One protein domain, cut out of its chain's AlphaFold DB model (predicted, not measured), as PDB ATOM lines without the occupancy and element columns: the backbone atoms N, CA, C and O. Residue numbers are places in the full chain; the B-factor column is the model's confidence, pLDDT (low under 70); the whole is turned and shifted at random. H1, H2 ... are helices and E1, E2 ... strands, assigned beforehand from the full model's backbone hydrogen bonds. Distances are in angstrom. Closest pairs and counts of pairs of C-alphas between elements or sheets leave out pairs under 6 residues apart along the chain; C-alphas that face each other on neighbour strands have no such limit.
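AT A GLANCE: This is residues 2 to 62 of the 63 residues of an uncharacterized protein of Moorea sp. SIO4A3 (UniProt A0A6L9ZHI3). The chain makes one loose out-and-back course along a rod: H1, H2 and H5 gather at one end, the small hairpin of E1 and E2 with H3 and H4 lies toward the other, and residues 20 to 23 and 47 to 56 run between the two groups. The tip of the hairpin makes the far end of the rod, and the first and last printed residues lie at the opposite end. The printed part has 61 residues with five named helices and two named strands, in the order H1 H2 H3 E1 E2 H4 H5; the sheet, E1 - E2, is antiparallel and the class is mostly helix. The whole is loose, with a radius of gyration of the C-alphas of 14.6 A, and the C-alphas span 46 by 17 by 15 A.

IN THESE COORDINATES: Find C-alpha 2 at (72.543, -71.715, -8.820); from there H1 runs over residues 2 to 7, 8.6 A from first to last C-alpha. H2, residues 11 to 19, is the longest helix at 12.0 A and begins at C-alpha 11, (81.922, -70.424, -6.028). Next come H3, residues 24 to 30, 10.3 A long, and the strands E1, residues 32 to 34, and E2, residues 38 to 40. Read on to H4, residues 43 to 46, and to H5, residues 57 to 61, which ends at C-alpha 61, (84.536, -67.014, -9.487).

HOW THE PARTS SIT: Start at Ile 5 and Leu 11, the closest C-alphas of H1 and H2, 5.5 A apart: the helices touch only at the corner by their link, and only just, with 3 pairs of C-alphas within 8 A, at a steep tilt of 49 degrees, opposite ways. H2 touches H5, where the closest C-alphas, of Leu 11 and Gly 61, are 5.5 A apart. H1 and H5 are close but not clearly touching, with the C-alphas of Ala 4 and Leu 58 closest at 7.4 A. Farther along, H2 and H3 are apart. The closest C-alphas of H3 and E2, those of Val 28 and Tyr 39, are 6.4 A apart. E1 and E2 form a hairpin, antiparallel at 139 degrees; look for N 32 and O 40 at 2.9 A and N 34 and O 38 at 2.7 A, within hydrogen-bond range. H3 and H4 only just touch, with 3 pairs of C-alphas within 8 A, the closest those of Glu 30 and Glu 45 at 5.6 A. Every O i to N i+4 pair is within hydrogen-bond range in H1, H2 and H5, and 2 of 3 are in H3; H4 is too short for such a pair, and its 1 pair of O i and N i+3 is not within range.

THE WHOLE: Look to Gly 36 and Ser 62 for the two C-alphas farthest apart, 46.6 A. The printed part has no cut, and no link is long; the link from H4 to H5, 10 residues, is short and the others are tight. The mean pLDDT of the printed part is 91.1, and residues 61 to 62 are under 70.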
ATOM      1  N   GLU A   2      72.441 -70.272  -8.525       87.62
ATOM      2  CA  GLU A   2      72.543 -71.715  -8.820       87.62
ATOM      3  C   GLU A   2      73.282 -72.031 -10.131       87.62
ATOM      4  O   GLU A   2      74.291 -72.723 -10.108       87.62
ATOM      5  N   ASN A   3      72.891 -71.416 -11.255       89.88
ATOM      6  CA  ASN A   3      73.616 -71.585 -12.525       89.88
ATOM      7  C   ASN A   3      75.097 -71.179 -12.441       89.88
ATOM      8  O   ASN A   3      75.939 -71.826 -13.053       89.88
ATOM      9  N   ALA A   4      75.423 -70.129 -11.683       89.00
ATOM     10  CA  ALA A   4      76.803 -69.669 -11.526       89.00
ATOM     11  C   ALA A   4      77.627 -70.636 -10.662       89.00
ATOM     12  O   ALA A   4      78.794 -70.864 -10.957       89.00
ATOM     13  N   ILE A   5      77.010 -71.239  -9.639       89.56
ATOM     14  CA  ILE A   5      77.624 -72.288  -8.814       89.56
ATOM     15  C   ILE A   5      77.847 -73.554  -9.653       89.56
ATOM     16  O   ILE A   5      78.924 -74.137  -9.612       89.56
ATOM     17  N   ASN A   6      76.880 -73.938 -10.488       89.81
ATOM     18  CA  ASN A   6      77.020 -75.091 -11.381       89.81
ATOM     19  C   ASN A   6      78.122 -74.890 -12.438       89.81
ATOM     20  O   ASN A   6      78.767 -75.850 -12.847       89.81
ATOM     21  N   GLN A   7      78.340 -73.650 -12.889       90.00
ATOM     22  CA  GLN A   7      79.392 -73.303 -13.854       90.00
ATOM     23  C   GLN A   7      80.772 -73.150 -13.211       90.00
ATOM     24  O   GLN A   7      81.782 -73.396 -13.866       90.00
ATOM     25  N   ASN A   8      80.823 -72.753 -11.942       87.44
ATOM     26  CA  ASN A   8      82.047 -72.690 -11.168       87.44
ATOM     27  C   ASN A   8      81.820 -73.309  -9.786       87.44
ATOM     28  O   ASN A   8      81.402 -72.599  -8.867       87.44
ATOM     29  N   PRO A   9      82.170 -74.592  -9.615       84.56
ATOM     30  CA  PRO A   9      82.038 -75.271  -8.338       84.56
ATOM     31  C   PRO A   9      82.723 -74.517  -7.200       84.56
ATOM     32  O   PRO A   9      82.112 -74.369  -6.164       84.56
ATOM     33  N   ASN A  10      83.899 -73.903  -7.403       89.25
ATOM     34  CA  ASN A  10      84.618 -73.164  -6.350       89.25
ATOM     35  C   ASN A  10      83.862 -71.923  -5.817       89.25
ATOM     36  O   ASN A  10      84.242 -71.346  -4.795       89.25
ATOM     37  N   LEU A  11      82.800 -71.489  -6.500       91.81
ATOM     38  CA  LEU A  11      81.922 -70.424  -6.028       91.81
ATOM     39  C   LEU A  11      81.145 -70.834  -4.769       91.81
ATOM     40  O   LEU A  11      80.814 -69.957  -3.975       91.81
ATOM     41  N   ASP A  12      80.880 -72.129  -4.558       91.69
ATOM     42  CA  ASP A  12      80.189 -72.630  -3.364       91.69
ATOM     43  C   ASP A  12      80.975 -72.333  -2.078       91.69
ATOM     44  O   ASP A  12      80.444 -71.784  -1.112       91.69
ATOM     45  N   LYS A  13      82.278 -72.596  -2.110       92.12
ATOM     46  CA  LYS A  13      83.213 -72.396  -1.018       92.12
ATOM     47  C   LYS A  13      83.373 -70.914  -0.735       92.12
ATOM     48  O   LYS A  13      83.249 -70.505   0.414       92.12
ATOM     49  N   LEU A  14      83.573 -70.108  -1.779       93.44
ATOM     50  CA  LEU A  14      83.677 -68.655  -1.642       93.44
ATOM     51  C   LEU A  14      82.382 -68.042  -1.089       93.44
ATOM     52  O   LEU A  14      82.442 -67.113  -0.285       93.44
ATOM     53  N   LEU A  15      81.216 -68.562  -1.491       93.62
ATOM     54  CA  LEU A  15      79.920 -68.139  -0.962       93.62
ATOM     55  C   LEU A  15      79.809 -68.448   0.533       93.62
ATOM     56  O   LEU A  15      79.457 -67.562   1.307       93.62
ATOM     57  N   ILE A  16      80.137 -69.675   0.947       94.56
ATOM     58  CA  ILE A  16      80.096 -70.084   2.358       94.56
ATOM     59  C   ILE A  16      81.091 -69.268   3.193       94.56
ATOM     60  O   ILE A  16      80.742 -68.786   4.269       94.56
ATOM     61  N   GLU A  17      82.314 -69.068   2.700       95.25
ATOM     62  CA  GLU A  17      83.332 -68.253   3.370       95.25
ATOM     63  C   GLU A  17      82.862 -66.809   3.569       95.25
ATOM     64  O   GLU A  17      83.003 -66.279   4.669       95.25
ATOM     65  N   ALA A  18      82.254 -66.201   2.546       95.25
ATOM     66  CA  ALA A  18      81.714 -64.848   2.626       95.25
ATOM     67  C   ALA A  18      80.519 -64.749   3.589       95.25
ATOM     68  O   ALA A  18      80.465 -63.827   4.399       95.25
ATOM     69  N   LEU A  19      79.593 -65.716   3.565       95.38
ATOM     70  CA  LEU A  19      78.474 -65.771   4.513       95.38
ATOM     71  C   LEU A  19      78.959 -65.895   5.965       95.38
ATOM     72  O   LEU A  19      78.410 -65.244   6.850       95.38
ATOM     73  N   ASN A  20      80.024 -66.664   6.210       96.19
ATOM     74  CA  ASN A  20      80.620 -66.823   7.540       96.19
ATOM     75  C   ASN A  20      81.323 -65.558   8.066       96.19
ATOM     76  O   ASN A  20      81.647 -65.498   9.251       96.19
ATOM     77  N   GLN A  21      81.568 -64.554   7.219       97.06
ATOM     78  CA  GLN A  21      82.091 -63.258   7.663       97.06
ATOM     79  C   GLN A  21      80.995 -62.323   8.203       97.06
ATOM     80  O   GLN A  21      81.313 -61.345   8.882       97.06
ATOM     81  N   ILE A  22      79.712 -62.626   7.970       96.25
ATOM     82  CA  ILE A  22      78.604 -61.851   8.538       96.25
ATOM     83  C   ILE A  22      78.590 -62.063  10.055       96.25
ATOM     84  O   ILE A  22      78.327 -63.151  10.565       96.25
ATOM     85  N   THR A  23      78.893 -61.000  10.799       95.31
ATOM     86  CA  THR A  23      79.063 -61.100  12.253       95.31
ATOM     87  C   THR A  23      77.739 -61.320  12.987       95.31
ATOM     88  O   THR A  23      76.703 -60.756  12.630       95.31
ATOM     89  N   GLY A  24      77.792 -62.028  14.121       93.44
ATOM     90  CA  GLY A  24      76.641 -62.145  15.023       93.44
ATOM     91  C   GLY A  24      76.127 -60.787  15.522       93.44
ATOM     92  O   GLY A  24      74.930 -60.623  15.723       93.44
ATOM     93  N   LYS A  25      77.004 -59.778  15.643       94.88
ATOM     94  CA  LYS A  25      76.610 -58.399  15.972       94.88
ATOM     95  C   LYS A  25      75.697 -57.796  14.901       94.88
ATOM     96  O   LYS A  25      74.711 -57.161  15.256       94.88
ATOM     97  N   ALA A  26      76.014 -57.998  13.620       95.12
ATOM     98  CA  ALA A  26      75.181 -57.531  12.513       95.12
ATOM     99  C   ALA A  26      73.821 -58.249  12.494       95.12
ATOM    100  O   ALA A  26      72.793 -57.605  12.324       95.12
ATOM    101  N   MET A  27      73.799 -59.559  12.762       94.31
ATOM    102  CA  MET A  27      72.549 -60.325  12.859       94.31
ATOM    103  C   MET A  27      71.671 -59.874  14.036       94.31
ATOM    104  O   MET A  27      70.461 -59.736  13.894       94.31
ATOM    105  N   VAL A  28      72.271 -59.624  15.203       94.56
ATOM    106  CA  VAL A  28      71.559 -59.167  16.407       94.56
ATOM    107  C   VAL A  28      71.017 -57.745  16.250       94.56
ATOM    108  O   VAL A  28      69.951 -57.459  16.786       94.56
ATOM    109  N   ALA A  29      71.711 -56.869  15.515       94.62
ATOM    110  CA  ALA A  29      71.281 -55.488  15.293       94.62
ATOM    111  C   ALA A  29      69.952 -55.381  14.525       94.62
ATOM    112  O   ALA A  29      69.167 -54.478  14.803       94.62
ATOM    113  N   GLU A  30      69.695 -56.315  13.606       95.94
ATOM    114  CA  GLU A  30      68.451 -56.367  12.827       95.94
ATOM    115  C   GLU A  30      67.363 -57.232  13.482       95.94
ATOM    116  O   GLU A  30      66.183 -57.108  13.156       95.94
ATOM    117  N   GLY A  31      67.742 -58.128  14.397       92.75
ATOM    118  CA  GLY A  31      66.819 -59.031  15.077       92.75
ATOM    119  C   GLY A  31      66.009 -58.354  16.184       92.75
ATOM    120  O   GLY A  31      66.467 -57.446  16.877       92.75
ATOM    121  N   ARG A  32      64.796 -58.852  16.424       92.19
ATOM    122  CA  ARG A  32      63.961 -58.442  17.557       92.19
ATOM    123  C   ARG A  32      64.356 -59.166  18.839       92.19
ATOM    124  O   ARG A  32      64.727 -60.342  18.846       92.19
ATOM    125  N   VAL A  33      64.183 -58.456  19.950       91.75
ATOM    126  CA  VAL A  33      64.365 -58.995  21.298       91.75
ATOM    127  C   VAL A  33      63.104 -59.731  21.735       91.75
ATOM    128  O   VAL A  33      62.014 -59.165  21.803       91.75
ATOM    129  N   TYR A  34      63.282 -60.996  22.075       85.88
ATOM    130  CA  TYR A  34      62.377 -61.787  22.886       85.88
ATOM    131  C   TYR A  34      62.861 -61.669  24.339       85.88
ATOM    132  O   TYR A  34      64.056 -61.515  24.604       85.88
ATOM    133  N   GLY A  35      61.939 -61.665  25.304       88.38
ATOM    134  CA  GLY A  35      62.288 -61.498  26.720       88.38
ATOM    135  C   GLY A  35      63.404 -62.452  27.178       88.38
ATOM    136  O   GLY A  35      63.577 -63.535  26.626       88.38
ATOM    137  N   GLY A  36      64.175 -62.044  28.190       86.38
ATOM    138  CA  GLY A  36      65.283 -62.860  28.706       86.38
ATOM    139  C   GLY A  36      66.536 -62.866  27.819       86.38
ATOM    140  O   GLY A  36      67.220 -63.879  27.754       86.38
ATOM    141  N   ALA A  37      66.835 -61.746  27.144       84.56
ATOM    142  CA  ALA A  37      68.011 -61.563  26.277       84.56
ATOM    143  C   ALA A  37      68.074 -62.503  25.054       84.56
ATOM    144  O   ALA A  37      69.133 -62.682  24.452       84.56
ATOM    145  N   MET A  38      66.939 -63.087  24.669       90.69
ATOM    146  CA  MET A  38      66.838 -63.924  23.483       90.69
ATOM    147  C   MET A  38      66.664 -63.033  22.254       90.69
ATOM    148  O   MET A  38      65.703 -62.278  22.161       90.69
ATOM    149  N   TYR A  39      67.571 -63.133  21.291       92.44
ATOM    150  CA  TYR A  39      67.436 -62.437  20.014       92.44
ATOM    151  C   TYR A  39      66.890 -63.400  18.972       92.44
ATOM    152  O   TYR A  39      67.359 -64.534  18.858       92.44
ATOM    153  N   LYS A  40      65.897 -62.946  18.210       94.50
ATOM    154  CA  LYS A  40      65.316 -63.712  17.111       94.50
ATOM    155  C   LYS A  40      65.357 -62.879  15.842       94.50
ATOM    156  O   LYS A  40      64.930 -61.729  15.833       94.50
ATOM    157  N   LEU A  41      65.822 -63.504  14.770       95.81
ATOM    158  CA  LEU A  41      65.850 -62.929  13.435       95.81
ATOM    159  C   LEU A  41      64.806 -63.642  12.568       95.81
ATOM    160  O   LEU A  41      64.954 -64.820  12.247       95.81
ATOM    161  N   GLU A  42      63.713 -62.963  12.232       95.81
ATOM    162  CA  GLU A  42      62.691 -63.466  11.309       95.81
ATOM    163  C   GLU A  42      63.028 -63.094   9.853       95.81
ATOM    164  O   GLU A  42      63.831 -62.191   9.619       95.81
ATOM    165  N   PRO A  43      62.400 -63.726   8.838       96.62
ATOM    166  CA  PRO A  43      62.778 -63.528   7.435       96.62
ATOM    167  C   PRO A  43      62.812 -62.068   6.962       96.62
ATOM    168  O   PRO A  43      63.708 -61.685   6.216       96.62
ATOM    169  N   LYS A  44      61.869 -61.235   7.421       96.12
ATOM    170  CA  LYS A  44      61.831 -59.805   7.066       96.12
ATOM    171  C   LYS A  44      63.000 -59.003   7.649       96.12
ATOM    172  O   LYS A  44      63.360 -57.981   7.092       96.12
ATOM    173  N   GLU A  45      63.546 -59.445   8.780       96.56
ATOM    174  CA  GLU A  45      64.680 -58.806   9.454       96.56
ATOM    175  C   GLU A  45      65.994 -59.326   8.886       96.56
ATOM    176  O   GLU A  45      66.912 -58.553   8.645       96.56
ATOM    177  N   LEU A  46      66.060 -60.629   8.586       96.31
ATOM    178  CA  LEU A  46      67.190 -61.220   7.877       96.31
ATOM    179  C   LEU A  46      67.452 -60.500   6.545       96.31
ATOM    180  O   LEU A  46      68.604 -60.297   6.185       96.31
ATOM    181  N   ALA A  47      66.396 -60.066   5.850       95.75
ATOM    182  CA  ALA A  47      66.509 -59.286   4.618       95.75
ATOM    183  C   ALA A  47      67.202 -57.918   4.798       95.75
ATOM    184  O   ALA A  47      67.684 -57.364   3.813       95.75
ATOM    185  N   ASN A  48      67.267 -57.387   6.025       96.50
ATOM    186  CA  ASN A  48      67.950 -56.131   6.336       96.50
ATOM    187  C   ASN A  48      69.409 -56.336   6.768       96.50
ATOM    188  O   ASN A  48      70.158 -55.362   6.823       96.50
ATOM    189  N   VAL A  49      69.830 -57.574   7.064       97.25
ATOM    190  CA  VAL A  49      71.203 -57.854   7.499       97.25
ATOM    191  C   VAL A  49      72.173 -57.479   6.378       97.25
ATOM    192  O   VAL A  49      72.075 -58.028   5.275       97.25
ATOM    193  N   PRO A  50      73.131 -56.569   6.629       96.19
ATOM    194  CA  PRO A  50      74.115 -56.210   5.624       96.19
ATOM    195  C   PRO A  50      74.962 -57.425   5.233       96.19
ATOM    196  O   PRO A  50      75.473 -58.135   6.097       96.19
ATOM    197  N   ALA A  51      75.121 -57.639   3.928       95.31
ATOM    198  CA  ALA A  51      75.880 -58.753   3.358       95.31
ATOM    199  C   ALA A  51      76.935 -58.242   2.360       95.31
ATOM    200  O   ALA A  51      77.015 -58.693   1.213       95.31
ATOM    201  N   PHE A  52      77.715 -57.240   2.776       95.25
ATOM    202  CA  PHE A  52      78.725 -56.581   1.938       95.25
ATOM    203  C   PHE A  52      79.801 -57.551   1.441       95.25
ATOM    204  O   PHE A  52      80.370 -57.376   0.368       95.25
ATOM    205  N   GLU A  53      80.037 -58.612   2.194       93.12
ATOM    206  CA  GLU A  53      81.018 -59.660   1.947       93.12
ATOM    207  C   GLU A  53      80.674 -60.483   0.696       93.12
ATOM    208  O   GLU A  53      81.560 -61.053   0.060       93.12
ATOM    209  N   LEU A  54      79.399 -60.480   0.285       92.62
ATOM    210  CA  LEU A  54      78.935 -61.095  -0.961       92.62
ATOM    211  C   LEU A  54      79.233 -60.234  -2.202       92.62
ATOM    212  O   LEU A  54      79.042 -60.688  -3.336       92.62
ATOM    213  N   GLN A  55      79.685 -58.988  -2.032       93.00
ATOM    214  CA  GLN A  55      79.930 -58.081  -3.147       93.00
ATOM    215  C   GLN A  55      81.047 -58.607  -4.061       93.00
ATOM    216  O   GLN A  55      82.130 -58.999  -3.625       93.00
ATOM    217  N   GLY A  56      80.784 -58.615  -5.372       88.31
ATOM    218  CA  GLY A  56      81.752 -59.069  -6.375       88.31
ATOM    219  C   GLY A  56      82.044 -60.576  -6.344       88.31
ATOM    220  O   GLY A  56      82.983 -61.027  -7.003       88.31
ATOM    221  N   LEU A  57      81.254 -61.372  -5.618       89.94
ATOM    222  CA  LEU A  57      81.457 -62.818  -5.506       89.94
ATOM    223  C   LEU A  57      81.416 -63.515  -6.878       89.94
ATOM    224  O   LEU A  57      82.292 -64.317  -7.194       89.94
ATOM    225  N   LEU A  58      80.465 -63.129  -7.734       86.19
ATOM    226  CA  LEU A  58      80.334 -63.679  -9.090       86.19
ATOM    227  C   LEU A  58      81.549 -63.362  -9.974       86.19
ATOM    228  O   LEU A  58      81.973 -64.212 -10.746       86.19
ATOM    229  N   SER A  59      82.158 -62.182  -9.821       83.19
ATOM    230  CA  SER A  59      83.365 -61.806 -10.570       83.19
ATOM    231  C   SER A  59      84.636 -62.500 -10.077       83.19
ATOM    232  O   SER A  59      85.556 -62.698 -10.860       83.19
ATOM    233  N   LYS A  60      84.707 -62.896  -8.798       70.31
ATOM    234  CA  LYS A  60      85.854 -63.643  -8.242       70.31
ATOM    235  C   LYS A  60      85.866 -65.109  -8.675       70.31
ATOM    236  O   LYS A  60      86.922 -65.734  -8.682       70.31
ATOM    237  N   GLY A  61      84.694 -65.648  -9.010       62.28
ATOM    238  CA  GLY A  61      84.536 -67.014  -9.487       62.28
ATOM    239  C   GLY A  61      84.875 -67.211 -10.969       62.28
ATOM    240  O   GLY A  61      85.109 -68.336 -11.390       62.28
ATOM    241  N   SER A  62      84.908 -66.158 -11.779       58.41
ATOM    242  CA  SER A  62      85.293 -66.267 -13.187       58.41
ATOM    243  C   SER A  62      86.817 -66.225 -13.314       58.41
ATOM    244  O   SER A  62      87.403 -65.149 -13.427       58.41
TER     245      SER A  62